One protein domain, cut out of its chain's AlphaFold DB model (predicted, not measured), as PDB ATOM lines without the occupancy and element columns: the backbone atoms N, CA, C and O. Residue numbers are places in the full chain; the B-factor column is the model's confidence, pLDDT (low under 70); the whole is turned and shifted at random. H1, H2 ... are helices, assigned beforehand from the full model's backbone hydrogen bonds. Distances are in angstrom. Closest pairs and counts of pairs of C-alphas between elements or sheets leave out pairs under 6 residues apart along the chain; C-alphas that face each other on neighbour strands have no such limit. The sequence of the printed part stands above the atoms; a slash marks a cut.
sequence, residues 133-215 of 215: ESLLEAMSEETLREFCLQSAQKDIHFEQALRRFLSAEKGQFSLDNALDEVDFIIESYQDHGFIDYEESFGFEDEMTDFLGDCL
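What this domain is: This is residues 133 to 215 of the 215 residues of the protein "SWIM-type domain-containing protein" of Streptococcus cuniculi (UniProt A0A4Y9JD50). A helical hairpin, H4 and H5, stands with H3 loosely beside it, the three running in alternating directions, while H2 reaches away from the first end of H3 as an arm with short H1 at its far end. The arm makes much of the length, and residues 137 to 143, of which 141 to 143 belong to H2, stick out free. The printed part has 83 residues with five named helices, H1 to H5 in order, and no named strand; the class is all helix. The whole is loose, with a radius of gyration of the C-alphas of 15.1 A, and elongated, spanning 44 by 27 by 20 A.

How they stand to each other: Begin at H4, residues 175 to 189, the longest helix. H5, residues 200 to 213, touches it as a helical hairpin, opposite ways at a shallow tilt of 20 degrees; look at the closest C-alphas, Tyr 189 and Phe 203, 6.3 A apart. H3, residues 156 to 169, is close to H4 but not clearly touching: the closest C-alphas, Gln 160 and Glu 181, are 7.9 A apart. H3 and H5 are near each other. H2, residues 141 to 154, touches H3 only at the corner, Ala 152 to Glu 159 being the closest C-alphas at 4.3 A, at a steep tilt of 48 degrees. H1, residues 133 to 138, is apart from H3, H4 and H5. Every O i to N i+4 pair is within hydrogen-bond range in H1, H3 and H5, against 9 of 10 in H2 and 10 of 11 in H4.

Where its parts are: Find C-alpha 175 at (-32.583, 25.827, -28.609); from there H4 runs 21.7 A to C-alpha 189. H5 ends at C-alpha 213, (-42.773, 33.337, -23.200), after 19.8 A. H2 spans 20.3 A, H3 20.1 A and H1 8.7 A.

The domain as a whole: The C-alphas farthest apart, Ala 138 and His 192, are 46.1 A apart. The printed part has no cut, and no link is long. Look for pLDDT under 70 at 14 residues, among them 171 to 174 and 212 to 215.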
ATOM      1  N   GLU A 133     -50.293  52.007 -23.713       74.12
ATOM      2  CA  GLU A 133     -50.663  51.966 -25.128       74.12
ATOM      3  C   GLU A 133     -50.839  53.370 -25.719       74.12
ATOM      4  O   GLU A 133     -50.280  53.667 -26.770       74.12
ATOM      5  N   SER A 134     -51.550  54.268 -25.030       73.25
ATOM      6  CA  SER A 134     -51.754  55.640 -25.514       73.25
ATOM      7  C   SER A 134     -50.466  56.469 -25.544       73.25
ATOM      8  O   SER A 134     -50.294  57.302 -26.435       73.25
ATOM      9  N   LEU A 135     -49.535  56.208 -24.622       80.06
ATOM     10  CA  LEU A 135     -48.210  56.828 -24.631       80.06
ATOM     11  C   LEU A 135     -47.377  56.318 -25.811       80.06
ATOM     12  O   LEU A 135     -46.783  57.120 -26.529       80.06
ATOM     13  N   LEU A 136     -47.375  55.003 -26.048       83.56
ATOM     14  CA  LEU A 136     -46.663  54.385 -27.168       83.56
ATOM     15  C   LEU A 136     -47.215  54.845 -28.527       83.56
ATOM     16  O   LEU A 136     -46.429  55.116 -29.430       83.56
ATOM     17  N   GLU A 137     -48.536  55.001 -28.665       83.94
ATOM     18  CA  GLU A 137     -49.178  55.524 -29.883       83.94
ATOM     19  C   GLU A 137     -48.846  57.000 -30.157       83.94
ATOM     20  O   GLU A 137     -48.789  57.425 -31.312       83.94
ATOM     21  N   ALA A 138     -48.635  57.795 -29.106       83.62
ATOM     22  CA  ALA A 138     -48.284  59.208 -29.230       83.62
ATOM     23  C   ALA A 138     -46.795  59.436 -29.558       83.62
ATOM     24  O   ALA A 138     -46.422  60.524 -30.010       83.62
ATOM     25  N   MET A 139     -45.938  58.440 -29.323       85.69
ATOM     26  CA  MET A 139     -44.502  58.519 -29.584       85.69
ATOM     27  C   MET A 139     -44.178  58.289 -31.063       85.69
ATOM     28  O   MET A 139     -44.746  57.427 -31.728       85.69
ATOM     29  N   SER A 140     -43.207  59.044 -31.590       90.75
ATOM     30  CA  SER A 140     -42.661  58.759 -32.921       90.75
ATOM     31  C   SER A 140     -41.774  57.511 -32.890       90.75
ATOM     32  O   SER A 140     -41.158  57.207 -31.862       90.75
ATOM     33  N   GLU A 141     -41.638  56.820 -34.024       91.75
ATOM     34  CA  GLU A 141     -40.776  55.633 -34.130       91.75
ATOM     35  C   GLU A 141     -39.313  55.927 -33.759       91.75
ATOM     36  O   GLU A 141     -38.624  55.081 -33.187       91.75
ATOM     37  N   GLU A 142     -38.812  57.125 -34.076       89.75
ATOM     38  CA  GLU A 142     -37.455  57.549 -33.725       89.75
ATOM     39  C   GLU A 142     -37.292  57.686 -32.212       89.75
ATOM     40  O   GLU A 142     -36.327  57.172 -31.648       89.75
ATOM     41  N   THR A 143     -38.269  58.318 -31.561       86.81
ATOM     42  CA  THR A 143     -38.264  58.534 -30.110       86.81
ATOM     43  C   THR A 143     -38.375  57.206 -29.366       86.81
ATOM     44  O   THR A 143     -37.656  56.976 -28.394       86.81
ATOM     45  N   LEU A 144     -39.228  56.298 -29.850       91.12
ATOM     46  CA  LEU A 144     -39.378  54.960 -29.284       91.12
ATOM     47  C   LEU A 144     -38.073  54.161 -29.388       91.12
ATOM     48  O   LEU A 144     -37.639  53.544 -28.417       91.12
ATOM     49  N   ARG A 145     -37.396  54.223 -30.543       91.31
ATOM     50  CA  ARG A 145     -36.105  53.551 -30.748       91.31
ATOM     51  C   ARG A 145     -35.024  54.085 -29.811       91.31
ATOM     52  O   ARG A 145     -34.271  53.294 -29.247       91.31
ATOM     53  N   GLU A 146     -34.938  55.404 -29.643       89.81
ATOM     54  CA  GLU A 146     -33.987  56.016 -28.710       89.81
ATOM     55  C   GLU A 146     -34.278  55.630 -27.258       89.81
ATOM     56  O   GLU A 146     -33.343  55.303 -26.525       89.81
ATOM     57  N   PHE A 147     -35.550  55.606 -26.855       88.56
ATOM     58  CA  PHE A 147     -35.953  55.158 -25.525       88.56
ATOM     59  C   PHE A 147     -35.537  53.706 -25.273       88.56
ATOM     60  O   PHE A 147     -34.833  53.440 -24.301       88.56
ATOM     61  N   CYS A 148     -35.871  52.780 -26.178       89.81
ATOM     62  CA  CYS A 148     -35.488  51.373 -26.035       89.81
ATOM     63  C   CYS A 148     -33.965  51.190 -25.961       89.81
ATOM     64  O   CYS A 148     -33.487  50.397 -25.154       89.81
ATOM     65  N   LEU A 149     -33.189  51.943 -26.752       88.56
ATOM     66  CA  LEU A 149     -31.724  51.913 -26.684       88.56
ATOM     67  C   LEU A 149     -31.196  52.397 -25.330       88.56
ATOM     68  O   LEU A 149     -30.285  51.788 -24.775       88.56
ATOM     69  N   GLN A 150     -31.749  53.486 -24.796       83.69
ATOM     70  CA  GLN A 150     -31.343  54.007 -23.491       83.69
ATOM     71  C   GLN A 150     -31.719  53.064 -22.347       83.69
ATOM     72  O   GLN A 150     -30.952  52.951 -21.393       83.69
ATOM     73  N   SER A 151     -32.878  52.410 -22.435       81.62
ATOM     74  CA  SER A 151     -33.338  51.437 -21.444       81.62
ATOM     75  C   SER A 151     -32.474  50.177 -21.477       81.62
ATOM     76  O   SER A 151     -31.931  49.802 -20.444       81.62
ATOM     77  N   ALA A 152     -32.207  49.617 -22.661       82.62
ATOM     78  CA  ALA A 152     -31.350  48.436 -22.818       82.62
ATOM     79  C   ALA A 152     -29.902  48.665 -22.350       82.62
ATOM     80  O   ALA A 152     -29.255  47.757 -21.853       82.62
ATOM     81  N   GLN A 153     -29.372  49.888 -22.463       81.12
ATOM     82  CA  GLN A 153     -28.029  50.204 -21.953       81.12
ATOM     83  C   GLN A 153     -27.938  50.254 -20.423       81.12
ATOM     84  O   GLN A 153     -26.836  50.188 -19.880       81.12
ATOM     85  N   LYS A 154     -29.063  50.471 -19.737       74.38
ATOM     86  CA  LYS A 154     -29.116  50.633 -18.277       74.38
ATOM     87  C   LYS A 154     -29.586  49.373 -17.570       74.38
ATOM     88  O   LYS A 154     -29.240  49.189 -16.408       74.38
ATOM     89  N   ASP A 155     -30.377  48.565 -18.259       76.69
ATOM     90  CA  ASP A 155     -31.040  47.390 -17.727       76.69
ATOM     91  C   ASP A 155     -30.796  46.206 -18.665       76.69
ATOM     92  O   ASP A 155     -31.299  46.149 -19.791       76.69
ATOM     93  N   ILE A 156     -29.981  45.273 -18.177       73.44
ATOM     94  CA  ILE A 156     -29.590  44.077 -18.914       73.44
ATOM     95  C   ILE A 156     -30.769  43.115 -19.104       73.44
ATOM     96  O   ILE A 156     -30.860  42.476 -20.147       73.44
ATOM     97  N   HIS A 157     -31.719  43.070 -18.165       71.94
ATOM     98  CA  HIS A 157     -32.915  42.236 -18.287       71.94
ATOM     99  C   HIS A 157     -33.848  42.797 -19.363       71.94
ATOM    100  O   HIS A 157     -34.390  42.048 -20.175       71.94
ATOM    101  N   PHE A 158     -33.964  44.127 -19.454       77.06
ATOM    102  CA  PHE A 158     -34.700  44.773 -20.544       77.06
ATOM    103  C   PHE A 158     -34.067  44.500 -21.919       77.06
ATOM    104  O   PHE A 158     -34.783  44.248 -22.892       77.06
ATOM    105  N   GLU A 159     -32.733  44.538 -22.027       80.00
ATOM    106  CA  GLU A 159     -32.036  44.171 -23.268       80.00
ATOM    107  C   GLU A 159     -32.385  42.739 -23.699       80.00
ATOM    108  O   GLU A 159     -32.717  42.502 -24.866       80.00
ATOM    109  N   GLN A 160     -32.332  41.800 -22.757       69.88
ATOM    110  CA  GLN A 160     -32.609  40.392 -23.014       69.88
ATOM    111  C   GLN A 160     -34.073  40.171 -23.397       69.88
ATOM    112  O   GLN A 160     -34.347  39.586 -24.447       69.88
ATOM    113  N   ALA A 161     -35.020  40.771 -22.672       73.94
ATOM    114  CA  ALA A 161     -36.438  40.751 -23.028       73.94
ATOM    115  C   ALA A 161     -36.689  41.269 -24.461       73.94
ATOM    116  O   ALA A 161     -37.425  40.654 -25.237       73.94
ATOM    117  N   LEU A 162     -36.015  42.353 -24.867       82.69
ATOM    118  CA  LEU A 162     -36.111  42.888 -26.228       82.69
ATOM    119  C   LEU A 162     -35.554  41.909 -27.281       82.69
ATOM    120  O   LEU A 162     -36.129  41.762 -28.365       82.69
ATOM    121  N   ARG A 163     -34.449  41.215 -26.978       78.94
ATOM    122  CA  ARG A 163     -33.881  40.166 -27.845       78.94
ATOM    123  C   ARG A 163     -34.826  38.977 -27.989       78.94
ATOM    124  O   ARG A 163     -34.975  38.480 -29.112       78.94
ATOM    125  N   ARG A 164     -35.489  38.555 -26.906       72.44
ATOM    126  CA  ARG A 164     -36.508  37.491 -26.928       72.44
ATOM    127  C   ARG A 164     -37.673  37.875 -27.827       72.44
ATOM    128  O   ARG A 164     -37.971  37.147 -28.774       72.44
ATOM    129  N   PHE A 165     -38.242  39.060 -27.605       77.12
ATOM    130  CA  PHE A 165     -39.367  39.574 -28.384       77.12
ATOM    131  C   PHE A 165     -39.068  39.576 -29.893       77.12
ATOM    132  O   PHE A 165     -39.831  39.030 -30.690       77.12
ATOM    133  N   LEU A 166     -37.899  40.090 -30.296       80.25
ATOM    134  CA  LEU A 166     -37.479  40.114 -31.703       80.25
ATOM    135  C   LEU A 166     -37.193  38.721 -32.284       80.25
ATOM    136  O   LEU A 166     -37.410  38.490 -33.477       80.25
ATOM    137  N   SER A 167     -36.660  37.803 -31.478       74.19
ATOM    138  CA  SER A 167     -36.367  36.432 -31.915       74.19
ATOM    139  C   SER A 167     -37.653  35.639 -32.149       74.19
ATOM    140  O   SER A 167     -37.754  34.926 -33.152       74.19
ATOM    141  N   ALA A 168     -38.646  35.821 -31.273       69.19
ATOM    142  CA  ALA A 168     -39.977  35.242 -31.409       69.19
ATOM    143  C   ALA A 168     -40.702  35.795 -32.648       69.19
ATOM    144  O   ALA A 168     -41.183  35.019 -33.473       69.19
ATOM    145  N   GLU A 169     -40.686  37.119 -32.852       74.12
ATOM    146  CA  GLU A 169     -41.289  37.768 -34.027       74.12
ATOM    147  C   GLU A 169     -40.693  37.253 -35.349       74.12
ATOM    148  O   GLU A 169     -41.405  37.023 -36.329       74.12
ATOM    149  N   LYS A 170     -39.377  37.012 -35.383       75.81
ATOM    150  CA  LYS A 170     -38.677  36.484 -36.565       75.81
ATOM    151  C   LYS A 170     -38.811  34.970 -36.741       75.81
ATOM    152  O   LYS A 170     -38.278  34.439 -37.717       75.81
ATOM    153  N   GLY A 171     -39.471  34.268 -35.816       66.62
ATOM    154  CA  GLY A 171     -39.554  32.806 -35.812       66.62
ATOM    155  C   GLY A 171     -38.184  32.125 -35.712       66.62
ATOM    156  O   GLY A 171     -38.013  31.010 -36.198       66.62
ATOM    157  N   GLN A 172     -37.193  32.806 -35.130       65.94
ATOM    158  CA  GLN A 172     -35.813  32.333 -34.973       65.94
ATOM    159  C   GLN A 172     -35.560  31.783 -33.567       65.94
ATOM    160  O   GLN A 172     -34.457  31.901 -33.034       65.94
ATOM    161  N   PHE A 173     -36.576  31.171 -32.958       65.00
ATOM    162  CA  PHE A 173     -36.374  30.422 -31.728       65.00
ATOM    163  C   PHE A 173     -35.409  29.263 -32.009       65.00
ATOM    164  O   PHE A 173     -35.714  28.348 -32.777       65.00
ATOM    165  N   SER A 174     -34.219  29.340 -31.424       69.88
ATOM    166  CA  SER A 174     -33.220  28.277 -31.438       69.88
ATOM    167  C   SER A 174     -33.082  27.751 -30.023       69.88
ATOM    168  O   SER A 174     -33.072  28.538 -29.077       69.88
ATOM    169  N   LEU A 175     -32.912  26.437 -29.893       70.81
ATOM    170  CA  LEU A 175     -32.583  25.827 -28.609       70.81
ATOM    171  C   LEU A 175     -31.311  26.446 -28.012       70.81
ATOM    172  O   LEU A 175     -31.245  26.625 -26.806       70.81
ATOM    173  N   ASP A 176     -30.346  26.815 -28.858       70.31
ATOM    174  CA  ASP A 176     -29.093  27.435 -28.416       70.31
ATOM    175  C   ASP A 176     -29.346  28.807 -27.770       70.31
ATOM    176  O   ASP A 176     -28.860  29.064 -26.678       70.31
ATOM    177  N   ASN A 177     -30.204  29.646 -28.368       70.00
ATOM    178  CA  ASN A 177     -30.552  30.955 -27.798       70.00
ATOM    179  C   ASN A 177     -31.327  30.819 -26.480       70.00
ATOM    180  O   ASN A 177     -31.206  31.663 -25.600       70.00
ATOM    181  N   ALA A 178     -32.159  29.781 -26.366       73.56
ATOM    182  CA  ALA A 178     -32.899  29.509 -25.143       73.56
ATOM    183  C   ALA A 178     -31.970  29.034 -24.018       73.56
ATOM    184  O   ALA A 178     -32.165  29.410 -22.869       73.56
ATOM    185  N   LEU A 179     -30.958  28.226 -24.344       79.12
ATOM    186  CA  LEU A 179     -29.958  27.777 -23.377       79.12
ATOM    187  C   LEU A 179     -29.050  28.923 -22.925       79.12
ATOM    188  O   LEU A 179     -28.847  29.058 -21.725       79.12
ATOM    189  N   ASP A 180     -28.594  29.776 -23.847       76.12
ATOM    190  CA  ASP A 180     -27.805  30.969 -23.505       76.12
ATOM    191  C   ASP A 180     -28.568  31.894 -22.533       76.12
ATOM    192  O   ASP A 180     -27.975  32.484 -21.632       76.12
ATOM    193  N   GLU A 181     -29.890  32.003 -22.686       74.75
ATOM    194  CA  GLU A 181     -30.739  32.807 -21.800       74.75
ATOM    195  C   GLU A 181     -30.945  32.147 -20.432       74.75
ATOM    196  O   GLU A 181     -30.867  32.817 -19.406       74.75
ATOM    197  N   VAL A 182     -31.166  30.831 -20.392       83.38
ATOM    198  CA  VAL A 182     -31.226  30.091 -19.121       83.38
ATOM    199  C   VAL A 182     -29.911  30.235 -18.362       83.38
ATOM    200  O   VAL A 182     -29.931  30.494 -17.160       83.38
ATOM    201  N   ASP A 183     -28.778  30.111 -19.052       83.06
ATOM    202  CA  ASP A 183     -27.459  30.305 -18.453       83.06
ATOM    203  C   ASP A 183     -27.297  31.744 -17.944       83.06
ATOM    204  O   ASP A 183     -26.824  31.941 -16.828       83.06
ATOM    205  N   PHE A 184     -27.776  32.744 -18.692       80.00
ATOM    206  CA  PHE A 184     -27.772  34.141 -18.254       80.00
ATOM    207  C   PHE A 184     -28.595  34.370 -16.977       80.00
ATOM    208  O   PHE A 184     -28.103  35.001 -16.040       80.00
ATOM    209  N   ILE A 185     -29.822  33.842 -16.915       82.25
ATOM    210  CA  ILE A 185     -30.680  33.956 -15.726       82.25
ATOM    211  C   ILE A 185     -30.043  33.209 -14.547       82.25
ATOM    212  O   ILE A 185     -30.060  33.681 -13.421       82.25
ATOM    213  N   ILE A 186     -29.421  32.052 -14.766       84.38
ATOM    214  CA  ILE A 186     -28.697  31.367 -13.690       84.38
ATOM    215  C   ILE A 186     -27.516  32.222 -13.210       84.38
ATOM    216  O   ILE A 186     -27.332  32.383 -12.004       84.38
ATOM    217  N   GLU A 187     -26.724  32.788 -14.121       81.12
ATOM    218  CA  GLU A 187     -25.544  33.593 -13.791       81.12
ATOM    219  C   GLU A 187     -25.878  34.906 -13.073       81.12
ATOM    220  O   GLU A 187     -25.074  35.350 -12.251       81.12
ATOM    221  N   SER A 188     -27.038  35.513 -13.334       76.75
ATOM    222  CA  SER A 188     -27.443  36.777 -12.707       76.75
ATOM    223  C   SER A 188     -27.856  36.629 -11.238       76.75
ATOM    224  O   SER A 188     -27.682  37.578 -10.473       76.75
ATOM    225  N   TYR A 189     -28.326  35.447 -10.824       78.44
ATOM    226  CA  TYR A 189     -28.731  35.154  -9.435       78.44
ATOM    227  C   TYR A 189     -27.761  34.232  -8.682       78.44
ATOM    228  O   TYR A 189     -27.876  34.050  -7.468       78.44
ATOM    229  N   GLN A 190     -26.815  33.611  -9.384       77.75
ATOM    230  CA  GLN A 190     -25.813  32.730  -8.799       77.75
ATOM    231  C   GLN A 190     -24.756  33.518  -8.015       77.75
ATOM    232  O   GLN A 190     -24.067  34.372  -8.570       77.75
ATOM    233  N   ASP A 191     -24.494  33.092  -6.779       64.06
ATOM    234  CA  ASP A 191     -23.257  33.403  -6.065       64.06
ATOM    235  C   ASP A 191     -22.485  32.112  -5.752       64.06
ATOM    236  O   ASP A 191     -23.014  31.123  -5.245       64.06
ATOM    237  N   HIS A 192     -21.200  32.085  -6.107       76.56
ATOM    238  CA  HIS A 192     -20.302  30.948  -5.858       76.56
ATOM    239  C   HIS A 192     -20.829  29.550  -6.270       76.56
ATOM    240  O   HIS A 192     -20.447  28.539  -5.671       76.56
ATOM    241  N   GLY A 193     -21.643  29.462  -7.326       77.88
ATOM    242  CA  GLY A 193     -22.157  28.189  -7.851       77.88
ATOM    243  C   GLY A 193     -23.497  27.740  -7.266       77.88
ATOM    244  O   GLY A 193     -23.932  26.623  -7.544       77.88
ATOM    245  N   PHE A 194     -24.136  28.575  -6.445       78.75
ATOM    246  CA  PHE A 194     -25.453  28.322  -5.872       78.75
ATOM    247  C   PHE A 194     -26.306  29.589  -5.959       78.75
ATOM    248  O   PHE A 194     -25.784  30.697  -5.942       78.75
ATOM    249  N   ILE A 195     -27.621  29.426  -6.057       81.62
ATOM    250  CA  ILE A 195     -28.560  30.542  -5.937       81.62
ATOM    251  C   ILE A 195     -28.968  30.599  -4.472       81.62
ATOM    252  O   ILE A 195     -29.484  29.613  -3.933       81.62
ATOM    253  N   ASP A 196     -28.689  31.724  -3.819       76.12
ATOM    254  CA  ASP A 196     -29.063  31.912  -2.425       76.12
ATOM    255  C   ASP A 196     -30.584  31.857  -2.272       76.12
ATOM    256  O   ASP A 196     -31.340  32.317  -3.125       76.12
ATOM    257  N   TYR A 197     -31.054  31.306  -1.152       73.38
ATOM    258  CA  TYR A 197     -32.491  31.169  -0.885       73.38
ATOM    259  C   TYR A 197     -33.237  32.517  -0.913       73.38
ATOM    260  O   TYR A 197     -34.427  32.573  -1.202       73.38
ATOM    261  N   GLU A 198     -32.552  33.623  -0.613       66.19
ATOM    262  CA  GLU A 198     -33.153  34.961  -0.682       66.19
ATOM    263  C   GLU A 198     -33.410  35.412  -2.133       66.19
ATOM    264  O   GLU A 198     -34.424  36.061  -2.411       66.19
ATOM    265  N   GLU A 199     -32.548  34.982  -3.053       68.31
ATOM    266  CA  GLU A 199     -32.594  35.274  -4.488       68.31
ATOM    267  C   GLU A 199     -33.405  34.230  -5.273       68.31
ATOM    268  O   GLU A 199     -33.871  34.498  -6.380       68.31
ATOM    269  N   SER A 200     -33.669  33.060  -4.677       79.19
ATOM    270  CA  SER A 200     -34.335  31.942  -5.353       79.19
ATOM    271  C   SER A 200     -35.737  32.276  -5.851       79.19
ATOM    272  O   SER A 200     -36.157  31.738  -6.866       79.19
ATOM    273  N   PHE A 201     -36.456  33.166  -5.162       70.69
ATOM    274  CA  PHE A 201     -37.785  33.604  -5.595       70.69
ATOM    275  C   PHE A 201     -37.737  34.599  -6.760       70.69
ATOM    276  O   PHE A 201     -38.687  34.652  -7.524       70.69
ATOM    277  N   GLY A 202     -36.688  35.425  -6.868       69.38
ATOM    278  CA  GLY A 202     -36.507  36.310  -8.028       69.38
ATOM    279  C   GLY A 202     -36.113  35.503  -9.261       69.38
ATOM    280  O   GLY A 202     -36.727  35.630 -10.312       69.38
ATOM    281  N   PHE A 203     -35.184  34.569  -9.062       80.56
ATOM    282  CA  PHE A 203     -34.829  33.568 -10.056       80.56
ATOM    283  C   PHE A 203     -36.039  32.741 -10.523       80.56
ATOM    284  O   PHE A 203     -36.200  32.525 -11.718       80.56
ATOM    285  N   GLU A 204     -36.891  32.273  -9.601       83.69
ATOM    286  CA  GLU A 204     -38.096  31.500  -9.937       83.69
ATOM    287  C   GLU A 204     -39.071  32.302 -10.806       83.69
ATOM    288  O   GLU A 204     -39.564  31.760 -11.795       83.69
ATOM    289  N   ASP A 205     -39.324  33.569 -10.466       73.75
ATOM    290  CA  ASP A 205     -40.206  34.459 -11.234       73.75
ATOM    291  C   ASP A 205     -39.655  34.650 -12.655       73.75
ATOM    292  O   ASP A 205     -40.322  34.327 -13.635       73.75
ATOM    293  N   GLU A 206     -38.384  35.050 -12.773       74.56
ATOM    294  CA  GLU A 206     -37.762  35.340 -14.068       74.56
ATOM    295  C   GLU A 206     -37.624  34.091 -14.953       74.56
ATOM    296  O   GLU A 206     -37.847  34.149 -16.164       74.56
ATOM    297  N   MET A 207     -37.324  32.931 -14.357       83.25
ATOM    298  CA  MET A 207     -37.330  31.655 -15.078       83.25
ATOM    299  C   MET A 207     -38.733  31.243 -15.515       83.25
ATOM    300  O   MET A 207     -38.890  30.680 -16.600       83.25
ATOM    301  N   THR A 208     -39.752  31.483 -14.690       78.12
ATOM    302  CA  THR A 208     -41.142  31.158 -15.033       78.12
ATOM    303  C   THR A 208     -41.628  32.033 -16.182       78.12
ATOM    304  O   THR A 208     -42.200  31.500 -17.132       78.12
ATOM    305  N   ASP A 209     -41.329  33.330 -16.146       70.88
ATOM    306  CA  ASP A 209     -41.637  34.273 -17.222       70.88
ATOM    307  C   ASP A 209     -40.943  33.873 -18.525       70.88
ATOM    308  O   ASP A 209     -41.584  33.752 -19.570       70.88
ATOM    309  N   PHE A 210     -39.644  33.559 -18.465       74.56
ATOM    310  CA  PHE A 210     -38.902  33.082 -19.630       74.56
ATOM    311  C   PHE A 210     -39.522  31.816 -20.243       74.56
ATOM    312  O   PHE A 210     -39.691  31.725 -21.461       74.56
ATOM    313  N   LEU A 211     -39.873  30.829 -19.415       77.38
ATOM    314  CA  LEU A 211     -40.477  29.583 -19.886       77.38
ATOM    315  C   LEU A 211     -41.908  29.787 -20.406       77.38
ATOM    316  O   LEU A 211     -42.314  29.080 -21.330       77.38
ATOM    317  N   GLY A 212     -42.652  30.740 -19.838       66.69
ATOM    318  CA  GLY A 212     -43.987  31.136 -20.283       66.69
ATOM    319  C   GLY A 212     -43.980  31.836 -21.641       66.69
ATOM    320  O   GLY A 212     -44.847  31.560 -22.465       66.69
ATOM    321  N   ASP A 213     -42.966  32.659 -21.912       61.09
ATOM    322  CA  ASP A 213     -42.773  33.337 -23.200       61.09
ATOM    323  C   ASP A 213     -42.338  32.378 -24.332       61.09
ATOM    324  O   ASP A 213     -42.454  32.707 -25.517       61.09
ATOM    325  N   CYS A 214     -41.812  31.193 -23.992       52.47
ATOM    326  CA  CYS A 214     -41.271  30.220 -24.949       52.47
ATOM    327  C   CYS A 214     -42.266  29.131 -25.417       52.47
ATOM    328  O   CYS A 214     -41.925  28.388 -26.347       52.47
ATOM    329  N   LEU A 215     -43.446  28.993 -24.794       42.97
ATOM    330  CA  LEU A 215     -44.451  27.941 -25.066       42.97
ATOM    331  C   LEU A 215     -45.759  28.496 -25.646       42.97
ATOM    332  O   LEU A 215     -46.298  27.830 -26.564       42.97
TER     333      LEU A 215